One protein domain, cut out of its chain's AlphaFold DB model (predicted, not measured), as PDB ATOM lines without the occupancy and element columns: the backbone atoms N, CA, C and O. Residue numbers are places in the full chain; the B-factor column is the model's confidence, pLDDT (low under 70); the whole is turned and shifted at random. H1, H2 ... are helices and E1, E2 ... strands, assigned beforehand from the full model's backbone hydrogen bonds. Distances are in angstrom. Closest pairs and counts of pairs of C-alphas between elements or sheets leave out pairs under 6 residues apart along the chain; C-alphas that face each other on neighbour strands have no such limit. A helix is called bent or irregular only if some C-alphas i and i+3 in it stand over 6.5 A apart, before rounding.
ATOM      1  N   CYS A 182     -27.252 -46.343 -60.251       89.19
ATOM      2  CA  CYS A 182     -25.901 -46.648 -60.710       89.19
ATOM      3  C   CYS A 182     -25.825 -48.029 -61.372       89.19
ATOM      4  O   CYS A 182     -26.565 -48.956 -61.036       89.19
ATOM      5  N   SER A 183     -24.834 -48.216 -62.248       88.69
ATOM      6  CA  SER A 183     -24.566 -49.512 -62.890       88.69
ATOM      7  C   SER A 183     -24.240 -50.641 -61.904       88.69
ATOM      8  O   SER A 183     -24.340 -51.810 -62.261       88.69
ATOM      9  N   ASP A 184     -23.829 -50.301 -60.679       89.69
ATOM     10  CA  ASP A 184     -23.528 -51.237 -59.591       89.69
ATOM     11  C   ASP A 184     -24.761 -51.634 -58.750       89.69
ATOM     12  O   ASP A 184     -24.637 -52.448 -57.838       89.69
ATOM     13  N   GLY A 185     -25.946 -51.095 -59.062       89.06
ATOM     14  CA  GLY A 185     -27.208 -51.417 -58.393       89.06
ATOM     15  C   GLY A 185     -27.677 -50.398 -57.352       89.06
ATOM     16  O   GLY A 185     -28.853 -50.442 -56.980       89.06
ATOM     17  N   ARG A 186     -26.814 -49.466 -56.925       93.75
ATOM     18  CA  ARG A 186     -27.182 -48.410 -55.968       93.75
ATOM     19  C   ARG A 186     -28.212 -47.458 -56.553       93.75
ATOM     20  O   ARG A 186     -28.211 -47.206 -57.756       93.75
ATOM     21  N   ALA A 187     -29.072 -46.915 -55.702       94.12
ATOM     22  CA  ALA A 187     -30.205 -46.095 -56.110       94.12
ATOM     23  C   ALA A 187     -30.297 -44.799 -55.300       94.12
ATOM     24  O   ALA A 187     -29.913 -44.772 -54.132       94.12
ATOM     25  N   PHE A 188     -30.831 -43.738 -55.910       92.44
ATOM     26  CA  PHE A 188     -30.832 -42.397 -55.321       92.44
ATOM     27  C   PHE A 188     -32.233 -41.799 -55.203       92.44
ATOM     28  O   PHE A 188     -33.068 -41.937 -56.100       92.44
ATOM     29  N   ALA A 189     -32.471 -41.104 -54.094       90.94
ATOM     30  CA  ALA A 189     -33.644 -40.265 -53.874       90.94
ATOM     31  C   ALA A 189     -33.226 -38.862 -53.428       90.94
ATOM     32  O   ALA A 189     -32.097 -38.635 -52.986       90.94
ATOM     33  N   ALA A 190     -34.152 -37.919 -53.527       88.62
ATOM     34  CA  ALA A 190     -34.015 -36.593 -52.960       88.62
ATOM     35  C   ALA A 190     -35.110 -36.321 -51.934       88.62
ATOM     36  O   ALA A 190     -36.265 -36.688 -52.132       88.62
ATOM     37  N   LEU A 191     -34.733 -35.635 -50.860       87.75
ATOM     38  CA  LEU A 191     -35.628 -35.201 -49.791       87.75
ATOM     39  C   LEU A 191     -35.325 -33.738 -49.461       87.75
ATOM     40  O   LEU A 191     -34.160 -33.382 -49.290       87.75
ATOM     41  N   SER A 192     -36.347 -32.889 -49.367       85.56
ATOM     42  CA  SER A 192     -36.157 -31.498 -48.937       85.56
ATOM     43  C   SER A 192     -36.339 -31.385 -47.430       85.56
ATOM     44  O   SER A 192     -37.421 -31.654 -46.908       85.56
ATOM     45  N   TYR A 193     -35.277 -30.959 -46.752       83.94
ATOM     46  CA  TYR A 193     -35.200 -30.832 -45.303       83.94
ATOM     47  C   TYR A 193     -34.687 -29.437 -44.931       83.94
ATOM     48  O   TYR A 193     -33.619 -29.038 -45.400       83.94
ATOM     49  N   ALA A 194     -35.442 -28.683 -44.126       82.69
ATOM     50  CA  ALA A 194     -35.142 -27.287 -43.781       82.69
ATOM     51  C   ALA A 194     -34.844 -26.422 -45.026       82.69
ATOM     52  O   ALA A 194     -33.835 -25.718 -45.094       82.69
ATOM     53  N   PHE A 195     -35.692 -26.548 -46.054       77.69
ATOM     54  CA  PHE A 195     -35.539 -25.973 -47.404       77.69
ATOM     55  C   PHE A 195     -34.288 -26.407 -48.194       77.69
ATOM     56  O   PHE A 195     -34.151 -26.056 -49.365       77.69
ATOM     57  N   ALA A 196     -33.396 -27.203 -47.604       82.12
ATOM     58  CA  ALA A 196     -32.216 -27.735 -48.263       82.12
ATOM     59  C   ALA A 196     -32.503 -29.124 -48.833       82.12
ATOM     60  O   ALA A 196     -32.885 -30.059 -48.125       82.12
ATOM     61  N   ARG A 197     -32.271 -29.280 -50.132       83.19
ATOM     62  CA  ARG A 197     -32.399 -30.573 -50.792       83.19
ATOM     63  C   ARG A 197     -31.229 -31.488 -50.432       83.19
ATOM     64  O   ARG A 197     -30.075 -31.130 -50.642       83.19
ATOM     65  N   GLN A 198     -31.549 -32.688 -49.967       87.88
ATOM     66  CA  GLN A 198     -30.602 -33.739 -49.607       87.88
ATOM     67  C   GLN A 198     -30.600 -34.838 -50.664       87.88
ATOM     68  O   GLN A 198     -31.667 -35.227 -51.145       87.88
ATOM     69  N   SER A 199     -29.416 -35.346 -51.010       90.38
ATOM     70  CA  SER A 199     -29.275 -36.535 -51.853       90.38
ATOM     71  C   SER A 199     -29.050 -37.767 -50.983       90.38
ATOM     72  O   SER A 199     -28.111 -37.821 -50.187       90.38
ATOM     73  N   LEU A 200     -29.937 -38.743 -51.132       93.00
ATOM     74  CA  LEU A 200     -29.982 -39.958 -50.333       93.00
ATOM     75  C   LEU A 200     -29.605 -41.152 -51.211       93.00
ATOM     76  O   LEU A 200     -30.151 -41.319 -52.300       93.00
ATOM     77  N   GLU A 201     -28.684 -41.975 -50.728       95.06
ATOM     78  CA  GLU A 201     -28.163 -43.164 -51.397       95.06
ATOM     79  C   GLU A 201     -28.654 -44.433 -50.690       95.06
ATOM     80  O   GLU A 201     -28.520 -44.583 -49.474       95.06
ATOM     81  N   PHE A 202     -29.172 -45.371 -51.475       95.06
ATOM     82  CA  PHE A 202     -29.684 -46.666 -51.031       95.06
ATOM     83  C   PHE A 202     -28.931 -47.794 -51.731       95.06
ATOM     84  O   PHE A 202     -28.448 -47.633 -52.858       95.06
ATOM     85  N   ALA A 203     -28.835 -48.960 -51.085       94.12
ATOM     86  CA  ALA A 203     -28.078 -50.075 -51.650       94.12
ATOM     87  C   ALA A 203     -28.775 -50.680 -52.876       94.12
ATOM     88  O   ALA A 203     -28.100 -51.211 -53.757       94.12
ATOM     89  N   THR A 204     -30.107 -50.594 -52.938       93.75
ATOM     90  CA  THR A 204     -30.909 -51.124 -54.044       93.75
ATOM     91  C   THR A 204     -32.073 -50.203 -54.408       93.75
ATOM     92  O   THR A 204     -32.535 -49.393 -53.604       93.75
ATOM     93  N   VAL A 205     -32.600 -50.385 -55.622       91.88
ATOM     94  CA  VAL A 205     -33.852 -49.766 -56.093       91.88
ATOM     95  C   VAL A 205     -35.024 -50.048 -55.151       91.88
ATOM     96  O   VAL A 205     -35.772 -49.131 -54.830       91.88
ATOM     97  N   ALA A 206     -35.147 -51.284 -54.663       92.06
ATOM     98  CA  ALA A 206     -36.228 -51.667 -53.760       92.06
ATOM     99  C   ALA A 206     -36.163 -50.901 -52.428       92.06
ATOM    100  O   ALA A 206     -37.190 -50.451 -51.931       92.06
ATOM    101  N   GLU A 207     -34.961 -50.708 -51.877       93.38
ATOM    102  CA  GLU A 207     -34.768 -49.942 -50.641       93.38
ATOM    103  C   GLU A 207     -35.123 -48.459 -50.804       93.38
ATOM    104  O   GLU A 207     -35.781 -47.880 -49.938       93.38
ATOM    105  N   ARG A 208     -34.715 -47.852 -51.925       93.31
ATOM    106  CA  ARG A 208     -35.081 -46.472 -52.270       93.31
ATOM    107  C   ARG A 208     -36.595 -46.327 -52.408       93.31
ATOM    108  O   ARG A 208     -37.168 -45.393 -51.854       93.31
ATOM    109  N   ASP A 209     -37.229 -47.216 -53.167       90.88
ATOM    110  CA  ASP A 209     -38.662 -47.128 -53.460       90.88
ATOM    111  C   ASP A 209     -39.504 -47.346 -52.194       90.88
ATOM    112  O   ASP A 209     -40.506 -46.659 -52.005       90.88
ATOM    113  N   ASP A 210     -39.057 -48.226 -51.292       91.12
ATOM    114  CA  ASP A 210     -39.642 -48.403 -49.956       91.12
ATOM    115  C   ASP A 210     -39.546 -47.119 -49.115       91.12
ATOM    116  O   ASP A 210     -40.540 -46.683 -48.536       91.12
ATOM    117  N   PHE A 211     -38.392 -46.441 -49.111       91.38
ATOM    118  CA  PHE A 211     -38.245 -45.147 -48.434       91.38
ATOM    119  C   PHE A 211     -39.128 -44.047 -49.038       91.38
ATOM    120  O   PHE A 211     -39.777 -43.297 -48.307       91.38
ATOM    121  N   VAL A 212     -39.181 -43.950 -50.370       89.12
ATOM    122  CA  VAL A 212     -40.039 -42.990 -51.081       89.12
ATOM    123  C   VAL A 212     -41.505 -43.224 -50.720       89.12
ATOM    124  O   VAL A 212     -42.194 -42.279 -50.334       89.12
ATOM    125  N   ALA A 213     -41.972 -44.473 -50.776       87.00
ATOM    126  CA  ALA A 213     -43.337 -44.830 -50.404       87.00
ATOM    127  C   ALA A 213     -43.639 -44.472 -48.944       87.00
ATOM    128  O   ALA A 213     -44.640 -43.813 -48.671       87.00
ATOM    129  N   TRP A 214     -42.748 -44.839 -48.022       88.44
ATOM    130  CA  TRP A 214     -42.876 -44.515 -46.603       88.44
ATOM    131  C   TRP A 214     -42.978 -43.009 -46.358       88.44
ATOM    132  O   TRP A 214     -43.870 -42.562 -45.642       88.44
ATOM    133  N   SER A 215     -42.116 -42.212 -46.995       87.50
ATOM    134  CA  SER A 215     -42.106 -40.757 -46.817       87.50
ATOM    135  C   SER A 215     -43.396 -40.091 -47.304       87.50
ATOM    136  O   SER A 215     -43.854 -39.137 -46.685       87.50
ATOM    137  N   ARG A 216     -44.018 -40.618 -48.370       84.56
ATOM    138  CA  ARG A 216     -45.322 -40.143 -48.859       84.56
ATOM    139  C   ARG A 216     -46.413 -40.415 -47.843       84.56
ATOM    140  O   ARG A 216     -47.092 -39.486 -47.428       84.56
ATOM    141  N   VAL A 217     -46.511 -41.662 -47.385       82.50
ATOM    142  CA  VAL A 217     -47.521 -42.051 -46.393       82.50
ATOM    143  C   VAL A 217     -47.348 -41.255 -45.096       82.50
ATOM    144  O   VAL A 217     -48.336 -40.830 -44.505       82.50
ATOM    145  N   LEU A 218     -46.106 -40.998 -44.678       81.19
ATOM    146  CA  LEU A 218     -45.819 -40.144 -43.530       81.19
ATOM    147  C   LEU A 218     -46.306 -38.701 -43.745       81.19
ATOM    148  O   LEU A 218     -46.978 -38.158 -42.872       81.19
ATOM    149  N   CYS A 219     -45.981 -38.076 -44.878       80.56
ATOM    150  CA  CYS A 219     -46.426 -36.716 -45.190       80.56
ATOM    151  C   CYS A 219     -47.954 -36.609 -45.281       80.56
ATOM    152  O   CYS A 219     -48.525 -35.687 -44.701       80.56
ATOM    153  N   ASP A 220     -48.612 -37.567 -45.936       78.31
ATOM    154  CA  ASP A 220     -50.074 -37.615 -46.043       78.31
ATOM    155  C   ASP A 220     -50.722 -37.748 -44.658       78.31
ATOM    156  O   ASP A 220     -51.691 -37.053 -44.342       78.31
ATOM    157  N   TRP A 221     -50.149 -38.588 -43.788       78.69
ATOM    158  CA  TRP A 221     -50.594 -38.711 -42.403       78.69
ATOM    159  C   TRP A 221     -50.417 -37.393 -41.637       78.69
ATOM    160  O   TRP A 221     -51.354 -36.954 -40.973       78.69
ATOM    161  N   ILE A 222     -49.257 -36.732 -41.750       77.06
ATOM    162  CA  ILE A 222     -48.989 -35.450 -41.075       77.06
ATOM    163  C   ILE A 222     -50.009 -34.398 -41.510       77.06
ATOM    164  O   ILE A 222     -50.574 -33.709 -40.663       77.06
ATOM    165  N   PHE A 223     -50.269 -34.295 -42.814       74.62
ATOM    166  CA  PHE A 223     -51.231 -33.344 -43.359       74.62
ATOM    167  C   PHE A 223     -52.652 -33.612 -42.846       74.62
ATOM    168  O   PHE A 223     -53.325 -32.692 -42.387       74.62
ATOM    169  N   ALA A 224     -53.083 -34.877 -42.838       74.00
ATOM    170  CA  ALA A 224     -54.403 -35.263 -42.343       74.00
ATOM    171  C   ALA A 224     -54.597 -35.008 -40.834       74.00
ATOM    172  O   ALA A 224     -55.732 -34.829 -40.390       74.00
ATOM    173  N   HIS A 225     -53.514 -34.984 -40.049       73.12
ATOM    174  CA  HIS A 225     -53.559 -34.856 -38.585       73.12
ATOM    175  C   HIS A 225     -53.043 -33.503 -38.052       73.12
ATOM    176  O   HIS A 225     -53.105 -33.268 -36.846       73.12
ATOM    177  N   GLY A 226     -52.602 -32.600 -38.938       57.69
ATOM    178  CA  GLY A 226     -52.597 -31.134 -38.808       57.69
ATOM    179  C   GLY A 226     -51.666 -30.466 -37.785       57.69
ATOM    180  O   GLY A 226     -51.084 -29.436 -38.106       57.69
ATOM    181  N   ASP A 227     -51.486 -31.019 -36.584       54.53
ATOM    182  CA  ASP A 227     -50.935 -30.266 -35.440       54.53
ATOM    183  C   ASP A 227     -49.761 -30.949 -34.713       54.53
ATOM    184  O   ASP A 227     -49.231 -30.400 -33.744       54.53
ATOM    185  N   ASP A 228     -49.302 -32.121 -35.176       66.62
ATOM    186  CA  ASP A 228     -48.315 -32.925 -34.430       66.62
ATOM    187  C   ASP A 228     -46.946 -33.101 -35.113       66.62
ATOM    188  O   ASP A 228     -46.025 -33.692 -34.547       66.62
ATOM    189  N   ALA A 229     -46.742 -32.530 -36.307       72.69
ATOM    190  CA  ALA A 229     -45.480 -32.669 -37.049       72.69
ATOM    191  C   ALA A 229     -44.249 -32.310 -36.195       72.69
ATOM    192  O   ALA A 229     -43.214 -32.974 -36.257       72.69
ATOM    193  N   ALA A 230     -44.371 -31.278 -35.355       73.50
ATOM    194  CA  ALA A 230     -43.310 -30.842 -34.456       73.50
ATOM    195  C   ALA A 230     -43.042 -31.818 -33.300       73.50
ATOM    196  O   ALA A 230     -41.872 -32.098 -33.030       73.50
ATOM    197  N   GLN A 231     -44.065 -32.371 -32.634       68.38
ATOM    198  CA  GLN A 231     -43.824 -33.312 -31.523       68.38
ATOM    199  C   GLN A 231     -43.313 -34.663 -32.031       68.38
ATOM    200  O   GLN A 231     -42.590 -35.377 -31.330       68.38
ATOM    201  N   LEU A 232     -43.628 -34.982 -33.282       67.44
ATOM    202  CA  LEU A 232     -43.142 -36.172 -33.957       67.44
ATOM    203  C   LEU A 232     -41.746 -35.996 -34.578       67.44
ATOM    204  O   LEU A 232     -41.145 -36.963 -35.038       67.44
ATOM    205  N   GLY A 233     -41.185 -34.781 -34.528       72.25
ATOM    206  CA  GLY A 233     -39.834 -34.476 -35.002       72.25
ATOM    207  C   GLY A 233     -39.720 -34.227 -36.509       72.25
ATOM    208  O   GLY A 233     -38.602 -34.159 -37.015       72.25
ATOM    209  N   PHE A 234     -40.839 -34.062 -37.218       77.50
ATOM    210  CA  PHE A 234     -40.922 -33.911 -38.676       77.50
ATOM    211  C   PHE A 234     -41.106 -32.467 -39.162       77.50
ATOM    212  O   PHE A 234     -41.210 -32.263 -40.364       77.50
ATOM    213  N   ALA A 235     -41.142 -31.460 -38.281       75.69
ATOM    214  CA  ALA A 235     -41.477 -30.072 -38.650       75.69
ATOM    215  C   ALA A 235     -40.600 -29.442 -39.755       75.69
ATOM    216  O   ALA A 235     -40.998 -28.456 -40.366       75.69
ATOM    217  N   GLU A 236     -39.410 -29.990 -40.001       78.81
ATOM    218  CA  GLU A 236     -38.478 -29.520 -41.034       78.81
ATOM    219  C   GLU A 236     -38.585 -30.308 -42.355       78.81
ATOM    220  O   GLU A 236     -37.897 -29.983 -43.324       78.81
ATOM    221  N   ALA A 237     -39.427 -31.346 -42.417       76.94
ATOM    222  CA  ALA A 237     -39.777 -32.028 -43.657       76.94
ATOM    223  C   ALA A 237     -40.844 -31.215 -44.391       76.94
ATOM    224  O   ALA A 237     -41.918 -30.966 -43.850       76.94
ATOM    225  N   HIS A 238     -40.553 -30.823 -45.628       71.88
ATOM    226  CA  HIS A 238     -41.481 -30.000 -46.406       71.88
ATOM    227  C   HIS A 238     -42.222 -30.782 -47.487       71.88
ATOM    228  O   HIS A 238     -43.298 -30.371 -47.884       71.88
ATOM    229  N   ARG A 239     -41.662 -31.902 -47.955       78.94
ATOM    230  CA  ARG A 239     -42.281 -32.745 -48.982       78.94
ATOM    231  C   ARG A 239     -41.827 -34.200 -48.855       78.94
ATOM    232  O   ARG A 239     -40.734 -34.432 -48.321       78.94
ATOM    233  N   PRO A 240     -42.600 -35.159 -49.390       83.19
ATOM    234  CA  PRO A 240     -42.151 -36.536 -49.529       83.19
ATOM    235  C   PRO A 240     -40.828 -36.640 -50.291       83.19
ATOM    236  O   PRO A 240     -40.493 -35.787 -51.119       83.19
ATOM    237  N   ALA A 241     -40.083 -37.713 -50.049       87.00
ATOM    238  CA  ALA A 241     -38.940 -38.043 -50.879       87.00
ATOM    239  C   ALA A 241     -39.396 -38.486 -52.274       87.00
ATOM    240  O   ALA A 241     -40.460 -39.085 -52.452       87.00
ATOM    241  N   GLU A 242     -38.553 -38.238 -53.267       85.69
ATOM    242  CA  GLU A 242     -38.788 -38.633 -54.655       85.69
ATOM    243  C   GLU A 242     -37.539 -39.324 -55.204       85.69
ATOM    244  O   GLU A 242     -36.425 -38.978 -54.792       85.69
ATOM    245  N   PRO A 243     -37.665 -40.289 -56.135       87.44
ATOM    246  CA  PRO A 243     -36.495 -40.809 -56.824       87.44
ATOM    247  C   PRO A 243     -35.766 -39.650 -57.516       87.44
ATOM    248  O   PRO A 243     -36.398 -38.719 -58.013       87.44
ATOM    249  N   ALA A 244     -34.440 -39.690 -57.534       86.31
ATOM    250  CA  ALA A 244     -33.625 -38.611 -58.078       86.31
ATOM    251  C   ALA A 244     -32.510 -39.183 -58.954       86.31
ATOM    252  O   ALA A 244     -32.073 -40.308 -58.705       86.31
ATOM    253  N   PRO A 245     -32.029 -38.443 -59.968       85.56
ATOM    254  CA  PRO A 245     -30.865 -38.851 -60.737       85.56
ATOM    255  C   PRO A 245     -29.640 -39.103 -59.849       85.56
ATOM    256  O   PRO A 245     -29.522 -38.526 -58.765       85.56
ATOM    257  N   ILE A 246     -28.710 -39.924 -60.342       87.81
ATOM    258  CA  ILE A 246     -27.369 -40.051 -59.762       87.81
ATOM    259  C   ILE A 246     -26.762 -38.639 -59.655       87.81
ATOM    260  O   ILE A 246     -26.765 -37.914 -60.654       87.81
ATOM    261  N   PRO A 247     -26.276 -38.229 -58.473       84.06
ATOM    262  CA  PRO A 247     -25.655 -36.921 -58.292       84.06
ATOM    263  C   PRO A 247     -24.361 -36.776 -59.092       84.06
ATOM    264  O   PRO A 247     -23.608 -37.739 -59.229       84.06
ATOM    265  N   ASP A 248     -24.088 -35.559 -59.560       78.94
ATOM    266  CA  ASP A 248     -22.813 -35.223 -60.198       78.94
ATOM    267  C   ASP A 248     -21.635 -35.347 -59.218       78.94
ATOM    268  O   ASP A 248     -21.793 -35.227 -57.995       78.94
ATOM    269  N   ASP A 249     -20.434 -35.528 -59.774       69.94
ATOM    270  CA  ASP A 249     -19.187 -35.588 -59.015       69.94
ATOM    271  C   ASP A 249     -19.049 -34.371 -58.080       69.94
ATOM    272  O   ASP A 249     -19.128 -33.217 -58.500       69.94
ATOM    273  N   GLY A 250     -18.835 -34.635 -56.788       68.94
ATOM    274  CA  GLY A 250     -18.666 -33.602 -55.760       68.94
ATOM    275  C   GLY A 250     -19.924 -33.267 -54.954       68.94
ATOM    276  O   GLY A 250     -19.821 -32.539 -53.965       68.94
ATOM    277  N   ARG A 251     -21.099 -33.818 -55.289       76.06
ATOM    278  CA  ARG A 251     -22.258 -33.764 -54.383       76.06
ATOM    279  C   ARG A 251     -22.138 -34.820 -53.293       76.06
ATOM    280  O   ARG A 251     -22.029 -36.009 -53.577       76.06
ATOM    281  N   ALA A 252     -22.210 -34.384 -52.038       82.81
ATOM    282  CA  ALA A 252     -22.279 -35.298 -50.909       82.81
ATOM    283  C   ALA A 252     -23.590 -36.104 -50.956       82.81
ATOM    284  O   ALA A 252     -24.678 -35.534 -51.072       82.81
ATOM    285  N   THR A 253     -23.476 -37.428 -50.846       88.62
ATOM    286  CA  THR A 253     -24.609 -38.345 -50.688       88.62
ATOM    287  C   THR A 253     -24.672 -38.871 -49.265       88.62
ATOM    288  O   THR A 253     -23.656 -39.043 -48.587       88.62
ATOM    289  N   ILE A 254     -25.890 -39.139 -48.800       91.06
ATOM    290  CA  ILE A 254     -26.143 -39.711 -47.481       91.06
ATOM    291  C   ILE A 254     -26.645 -41.134 -47.654       91.06
ATOM    292  O   ILE A 254     -27.736 -41.350 -48.176       91.06
ATOM    293  N   ARG A 255     -25.875 -42.114 -47.184       91.88
ATOM    294  CA  ARG A 255     -26.301 -43.512 -47.231       91.88
ATOM    295  C   ARG A 255     -27.348 -43.799 -46.156       91.88
ATOM    296  O   ARG A 255     -27.087 -43.571 -44.976       91.88
ATOM    297  N   LEU A 256     -28.490 -44.349 -46.559       90.38
ATOM    298  CA  LEU A 256     -29.589 -44.725 -45.667       90.38
ATOM    299  C   LEU A 256     -29.996 -46.189 -45.859       90.38
ATOM    300  O   LEU A 256     -29.801 -46.778 -46.920       90.38
ATOM    301  N   ALA A 257     -30.573 -46.765 -44.806       87.88
ATOM    302  CA  ALA A 257     -31.291 -48.033 -44.872       87.88
ATOM    303  C   ALA A 257     -32.774 -47.772 -45.161       87.88
ATOM    304  O   ALA A 257     -33.313 -46.746 -44.734       87.88
ATOM    305  N   SER A 258     -33.442 -48.703 -45.841       88.62
ATOM    306  CA  SER A 258     -34.882 -48.611 -46.070       88.62
ATOM    307  C   SER A 258     -35.688 -48.796 -44.774       88.62
ATOM    308  O   SER A 258     -35.222 -49.459 -43.841       88.62
ATOM    309  N   PRO A 259     -36.916 -48.259 -44.702       87.88
ATOM    310  CA  PRO A 259     -37.837 -48.501 -43.590       87.88
ATOM    311  C   PRO A 259     -38.093 -49.990 -43.306       87.88
ATOM    312  O   PRO A 259     -38.164 -50.400 -42.150       87.88
ATOM    313  N   SER A 260     -38.188 -50.827 -44.339       84.50
ATOM    314  CA  SER A 260     -38.361 -52.286 -44.226       84.50
ATOM    315  C   SER A 260     -37.148 -53.016 -43.642       84.50
ATOM    316  O   SER A 260     -37.299 -54.121 -43.121       84.50
ATOM    317  N   ALA A 261     -35.955 -52.413 -43.690       85.12
ATOM    318  CA  ALA A 261     -34.755 -52.965 -43.067       85.12
ATOM    319  C   ALA A 261     -34.706 -52.732 -41.544       85.12
ATOM    320  O   ALA A 261     -33.879 -53.335 -40.856       85.12
ATOM    321  N   TYR A 262     -35.578 -51.877 -40.998       79.88
ATOM    322  CA  TYR A 262     -35.750 -51.740 -39.552       79.88
ATOM    323  C   TYR A 262     -36.503 -52.949 -38.983       79.88
ATOM    324  O   TYR A 262     -37.362 -53.523 -39.649       79.88
ATOM    325  N   ALA A 263     -36.176 -53.337 -37.742       70.50
ATOM    326  CA  ALA A 263     -36.699 -54.542 -37.089       70.50
ATOM    327  C   ALA A 263     -38.219 -54.703 -37.292       70.50
ATOM    328  O   ALA A 263     -38.974 -53.783 -36.977       70.50
ATOM    329  N   ASP A 264     -38.630 -55.846 -37.852       69.62
ATOM    330  CA  ASP A 264     -40.014 -56.234 -38.176       69.62
ATOM    331  C   ASP A 264     -40.827 -55.207 -38.996       69.62
ATOM    332  O   ASP A 264     -42.055 -55.192 -38.938       69.62
ATOM    333  N   GLY A 265     -40.169 -54.319 -39.753       68.94
ATOM    334  CA  GLY A 265     -40.845 -53.224 -40.455       68.94
ATOM    335  C   GLY A 265     -41.442 -52.185 -39.500       68.94
ATOM    336  O   GLY A 265     -42.381 -51.484 -39.859       68.94
ATOM    337  N   SER A 266     -40.914 -52.074 -38.278       74.25
ATOM    338  CA  SER A 266     -41.423 -51.184 -37.221       74.25
ATOM    339  C   SER A 266     -41.539 -49.714 -37.633       74.25
ATOM    340  O   SER A 266     -42.413 -49.016 -37.124       74.25
ATOM    341  N   ALA A 267     -40.738 -49.250 -38.596       77.25
ATOM    342  CA  ALA A 267     -40.871 -47.914 -39.180       77.25
ATOM    343  C   ALA A 267     -42.204 -47.693 -39.942       77.25
ATOM    344  O   ALA A 267     -42.585 -46.552 -40.185       77.25
ATOM    345  N   TRP A 268     -42.922 -48.762 -40.300       76.19
ATOM    346  CA  TRP A 268     -44.244 -48.729 -40.939       76.19
ATOM    347  C   TRP A 268     -45.415 -48.895 -39.953       76.19
ATOM    348  O   TRP A 268     -46.555 -48.596 -40.304       76.19
ATOM    349  N   ALA A 269     -45.164 -49.354 -38.721       70.12
ATOM    350  CA  ALA A 269     -46.205 -49.823 -37.798       70.12
ATOM    351  C   ALA A 269     -47.193 -48.739 -37.312       70.12
ATOM    352  O   ALA A 269     -48.239 -49.074 -36.761       70.12
ATOM    353  N   CYS A 270     -46.895 -47.453 -37.518       63.97
ATOM    354  CA  CYS A 270     -47.725 -46.343 -37.048       63.97
ATOM    355  C   CYS A 270     -48.680 -45.755 -38.100       63.97
ATOM    356  O   CYS A 270     -49.403 -44.815 -37.792       63.97
ATOM    357  N   LEU A 271     -48.642 -46.237 -39.347       66.38
ATOM    358  CA  LEU A 271     -49.352 -45.603 -40.469       66.38
ATOM    359  C   LEU A 271     -50.790 -46.124 -40.652       66.38
ATOM    360  O   LEU A 271     -51.463 -45.767 -41.618       66.38
ATOM    361  N   ALA A 272     -51.282 -46.959 -39.729       61.59
ATOM    362  CA  ALA A 272     -52.702 -47.274 -39.649       61.59
ATOM    363  C   ALA A 272     -53.470 -46.042 -39.114       61.59
ATOM    364  O   ALA A 272     -53.001 -45.427 -38.155       61.59
ATOM    365  N   PRO A 273     -54.633 -45.670 -39.686       56.56
ATOM    366  CA  PRO A 273     -55.408 -44.486 -39.276       56.56
ATOM    367  C   PRO A 273     -55.798 -44.442 -37.786       56.56
ATOM    368  O   PRO A 273     -56.189 -43.399 -37.276       56.56
ATOM    369  N   ASP A 274     -55.723 -45.578 -37.102       64.88
ATOM    370  CA  ASP A 274     -56.072 -45.811 -35.704       64.88
ATOM    371  C   ASP A 274     -54.868 -46.222 -34.836       64.88
ATOM    372  O   ASP A 274     -55.045 -46.664 -33.697       64.88
ATOM    373  N   ALA A 275     -53.640 -46.087 -35.346       64.12
ATOM    374  CA  ALA A 275     -52.442 -46.406 -34.582       64.12
ATOM    375  C   ALA A 275     -52.346 -45.511 -33.331       64.12
ATOM    376  O   ALA A 275     -52.465 -44.285 -33.428       64.12
ATOM    377  N   PRO A 276     -52.123 -46.091 -32.141       65.69
ATOM    378  CA  PRO A 276     -52.054 -45.306 -30.921       65.69
ATOM    379  C   PRO A 276     -50.761 -44.463 -30.885       65.69
ATOM    380  O   PRO A 276     -49.760 -44.863 -31.488       65.69
ATOM    381  N   PRO A 277     -50.724 -43.329 -30.160       65.62
ATOM    382  CA  PRO A 277     -49.555 -42.444 -30.113       65.62
ATOM    383  C   PRO A 277     -48.236 -43.142 -29.736       65.62
ATOM    384  O   PRO A 277     -47.169 -42.790 -30.235       65.62
ATOM    385  N   GLU A 278     -48.285 -44.174 -28.894       68.12
ATOM    386  CA  GLU A 278     -47.127 -44.999 -28.531       68.12
ATOM    387  C   GLU A 278     -46.537 -45.812 -29.699       68.12
ATOM    388  O   GLU A 278     -45.344 -46.131 -29.673       68.12
ATOM    389  N   ALA A 279     -47.314 -46.097 -30.748       70.94
ATOM    390  CA  ALA A 279     -46.841 -46.775 -31.957       70.94
ATOM    391  C   ALA A 279     -46.012 -45.854 -32.873       70.94
ATOM    392  O   ALA A 279     -45.336 -46.347 -33.773       70.94
ATOM    393  N   LEU A 280     -46.005 -44.535 -32.627       75.00
ATOM    394  CA  LEU A 280     -45.246 -43.539 -33.403       75.00
ATOM    395  C   LEU A 280     -43.753 -43.493 -33.030       75.00
ATOM    396  O   LEU A 280     -42.944 -42.927 -33.767       75.00
ATOM    397  N   GLY A 281     -43.368 -44.100 -31.899       79.06
ATOM    398  CA  GLY A 281     -41.991 -44.109 -31.391       79.06
ATOM    399  C   GLY A 281     -40.945 -44.549 -32.429       79.06
ATOM    400  O   GLY A 281     -40.029 -43.772 -32.699       79.06
ATOM    401  N   PRO A 282     -41.092 -45.726 -33.067       80.31
ATOM    402  CA  PRO A 282     -40.144 -46.211 -34.073       80.31
ATOM    403  C   PRO A 282     -40.017 -45.313 -35.310       80.31
ATOM    404  O   PRO A 282     -38.924 -45.159 -35.850       80.31
ATOM    405  N   VAL A 283     -41.112 -44.694 -35.755       81.62
ATOM    406  CA  VAL A 283     -41.122 -43.807 -36.933       81.62
ATOM    407  C   VAL A 283     -40.400 -42.503 -36.624       81.62
ATOM    408  O   VAL A 283     -39.548 -42.058 -37.396       81.62
ATOM    409  N   ARG A 284     -40.654 -41.947 -35.435       82.56
ATOM    410  CA  ARG A 284     -39.892 -40.823 -34.889       82.56
ATOM    411  C   ARG A 284     -38.408 -41.167 -34.748       82.56
ATOM    412  O   ARG A 284     -37.561 -40.337 -35.067       82.56
ATOM    413  N   ASP A 285     -38.068 -42.369 -34.294       85.62
ATOM    414  CA  ASP A 285     -36.675 -42.800 -34.135       85.62
ATOM    415  C   ASP A 285     -35.959 -42.953 -35.482       85.62
ATOM    416  O   ASP A 285     -34.821 -42.491 -35.629       85.62
ATOM    417  N   TYR A 286     -36.632 -43.538 -36.478       87.25
ATOM    418  CA  TYR A 286     -36.126 -43.636 -37.847       87.25
ATOM    419  C   TYR A 286     -35.868 -42.249 -38.436       87.25
ATOM    420  O   TYR A 286     -34.780 -41.966 -38.935       87.25
ATOM    421  N   TRP A 287     -36.820 -41.332 -38.303       87.38
ATOM    422  CA  TRP A 287     -36.631 -39.979 -38.806       87.38
ATOM    423  C   TRP A 287     -35.582 -39.179 -38.042       87.38
ATOM    424  O   TRP A 287     -34.775 -38.478 -38.646       87.38
ATOM    425  N   ASN A 288     -35.502 -39.332 -36.720       87.50
ATOM    426  CA  ASN A 288     -34.408 -38.769 -35.935       87.50
ATOM    427  C   ASN A 288     -33.047 -39.285 -36.412       87.50
ATOM    428  O   ASN A 288     -32.054 -38.559 -36.353       87.50
ATOM    429  N   TYR A 289     -32.975 -40.537 -36.862       88.31
ATOM    430  CA  TYR A 289     -31.786 -41.073 -37.509       88.31
ATOM    431  C   TYR A 289     -31.526 -40.412 -38.874       88.31
ATOM    432  O   TYR A 289     -30.409 -39.936 -39.085       88.31
ATOM    433  N   VAL A 290     -32.532 -40.292 -39.748       89.00
ATOM    434  CA  VAL A 290     -32.421 -39.588 -41.042       89.00
ATOM    435  C   VAL A 290     -31.903 -38.159 -40.841       89.00
ATOM    436  O   VAL A 290     -30.869 -37.799 -41.404       89.00
ATOM    437  N   ARG A 291     -32.541 -37.384 -39.953       88.56
ATOM    438  CA  ARG A 291     -32.139 -36.018 -39.585       88.56
ATOM    439  C   ARG A 291     -30.692 -35.947 -39.115       88.56
ATOM    440  O   ARG A 291     -29.904 -35.198 -39.677       88.56
ATOM    441  N   ARG A 292     -30.312 -36.757 -38.118       90.56
ATOM    442  CA  ARG A 292     -28.933 -36.756 -37.594       90.56
ATOM    443  C   ARG A 292     -27.909 -37.069 -38.679       90.56
ATOM    444  O   ARG A 292     -26.813 -36.523 -38.644       90.56
ATOM    445  N   THR A 293     -28.257 -37.944 -39.618       89.12
ATOM    446  CA  THR A 293     -27.362 -38.303 -40.721       89.12
ATOM    447  C   THR A 293     -27.207 -37.137 -41.702       89.12
ATOM    448  O   THR A 293     -26.083 -36.820 -42.086       89.12
ATOM    449  N   ILE A 294     -28.302 -36.442 -42.031       89.75
ATOM    450  CA  ILE A 294     -28.284 -35.205 -42.828       89.75
ATOM    451  C   ILE A 294     -27.426 -34.129 -42.145       89.75
ATOM    452  O   ILE A 294     -26.518 -33.571 -42.764       89.75
ATOM    453  N   ASP A 295     -27.664 -33.871 -40.860       89.56
ATOM    454  CA  ASP A 295     -26.954 -32.839 -40.098       89.56
ATOM    455  C   ASP A 295     -25.453 -33.139 -39.976       89.56
ATOM    456  O   ASP A 295     -24.626 -32.237 -40.123       89.56
ATOM    457  N   ALA A 296     -25.080 -34.406 -39.764       87.81
ATOM    458  CA  ALA A 296     -23.682 -34.821 -39.673       87.81
ATOM    459  C   ALA A 296     -22.917 -34.591 -40.987       87.81
ATOM    460  O   ALA A 296     -21.789 -34.097 -40.958       87.81
ATOM    461  N   VAL A 297     -23.527 -34.898 -42.138       86.19
ATOM    462  CA  VAL A 297     -22.911 -34.647 -43.453       86.19
ATOM    463  C   VAL A 297     -22.762 -33.148 -43.716       86.19
ATOM    464  O   VAL A 297     -21.715 -32.717 -44.201       86.19
ATOM    465  N   ARG A 298     -23.751 -32.331 -43.329       83.19
ATOM    466  CA  ARG A 298     -23.653 -30.864 -43.429       83.19
ATOM    467  C   ARG A 298     -22.516 -30.304 -42.577       83.19
ATOM    468  O   ARG A 298     -21.774 -29.455 -43.060       83.19
ATOM    469  N   ALA A 299     -22.360 -30.789 -41.345       83.94
ATOM    470  CA  ALA A 299     -21.280 -30.359 -40.460       83.94
ATOM    471  C   ALA A 299     -19.889 -30.720 -41.013       83.94
ATOM    472  O   ALA A 299     -18.963 -29.930 -40.879       83.94
ATOM    473  N   GLY A 300     -19.755 -31.879 -41.664       75.69
ATOM    474  CA  GLY A 300     -18.505 -32.313 -42.300       75.69
ATOM    475  C   GLY A 300     -18.214 -31.688 -43.670       75.69
ATOM    476  O   GLY A 300     -17.136 -31.911 -44.206       75.69
ATOM    477  N   SER A 301     -19.152 -30.927 -44.243       61.00
ATOM    478  CA  SER A 301     -18.991 -30.230 -45.533       61.00
ATOM    479  C   SER A 301     -18.625 -28.744 -45.370       61.00
ATOM    480  O   SER A 301     -18.646 -28.002 -46.347       61.00
TER     481      SER A 301
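This is residues 182 to 301 of the 303 residues of an uncharacterized protein of Magnetospirillum marisnigri (UniProt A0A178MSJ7). The long helix H3 runs along one side of an elongated body; opposite it lie the two-stranded hairpin E1 and E2 toward one end and the long helix H1 toward the other, with the first part of H1 beside E1. A long link, residues 226 to 262, wraps round the hairpin, pairing briefly with both strands, and the short helix H2 packs crosswise on H3. The printed part has 120 residues with two named strands and three named helices, in the order E1, E2, H1, H2, H3; the sheet, E1 - E2, is antiparallel and the class is mixed, helices and strands. The whole is compact, with a radius of gyration of the C-alphas of 14.1 A, and spans 44 by 27 by 21 A.

E1, residues 187 to 193, and E2, residues 196 to 202, form a hairpin with an angle of 153 degrees between their directions; N 189 and O 200 are 2.9 A apart and N 198 and O 191 are 2.8 A apart, both within hydrogen-bond range. H1, residues 205 to 225, comes closest to E1 at the C-alphas of Ala 187 and Val 205, 5.2 A apart. In the long link that follows, residues 242 to 243 pair antiparallel with residues 189 to 190 of E1, and residues 254 to 255 pair parallel with residues 200 to 201 of E2. H2, residues 263 to 268, is close to H1 but not clearly touching: their closest C-alphas, Trp 214 and Trp 268, are 7.2 A apart. H3, residues 277 to 300, touches H2 with residues 282 to 286 alone, about perpendicular at 90 degrees; the closest C-alphas, of Ala 267 and Val 283, are 4.7 A apart. The closest C-alphas of E2 and H3, Gln 198 and Ile 294, are 7.3 A apart. H1 and H3 are apart. Each O i to N i+4 pair of H1 is within hydrogen-bond range, against 17 of 20 in H3 and 0 of 2 in H2, where 2 of 3 O i to N i+3 pairs are within range.

E1 begins at C-alpha 187 (-30.205, -46.095, -56.110) and is 19.4 A long; E2 is 19.3 A long. H1 measures 30.3 A and ends at C-alpha 225 (-53.559, -34.856, -38.585). H2 is irregular, with C-alphas 264 and 267 at 8.4 A. H3, 34.9 A long, is irregular too, with C-alphas 279 and 282 at 7.0 A, and has a kink of 32 degrees near residue 284; it ends at C-alpha 300 (-18.505, -32.313, -42.300).

The two C-alphas farthest apart, of Asp 249 and Asp 274, are 44.8 A apart. The printed part has no cut. The link from H1 to H2, 37 residues, is long. The mean pLDDT of the printed part is 81.4; 19 residues are under 70, among them residues 226 to 228 and 270 to 278.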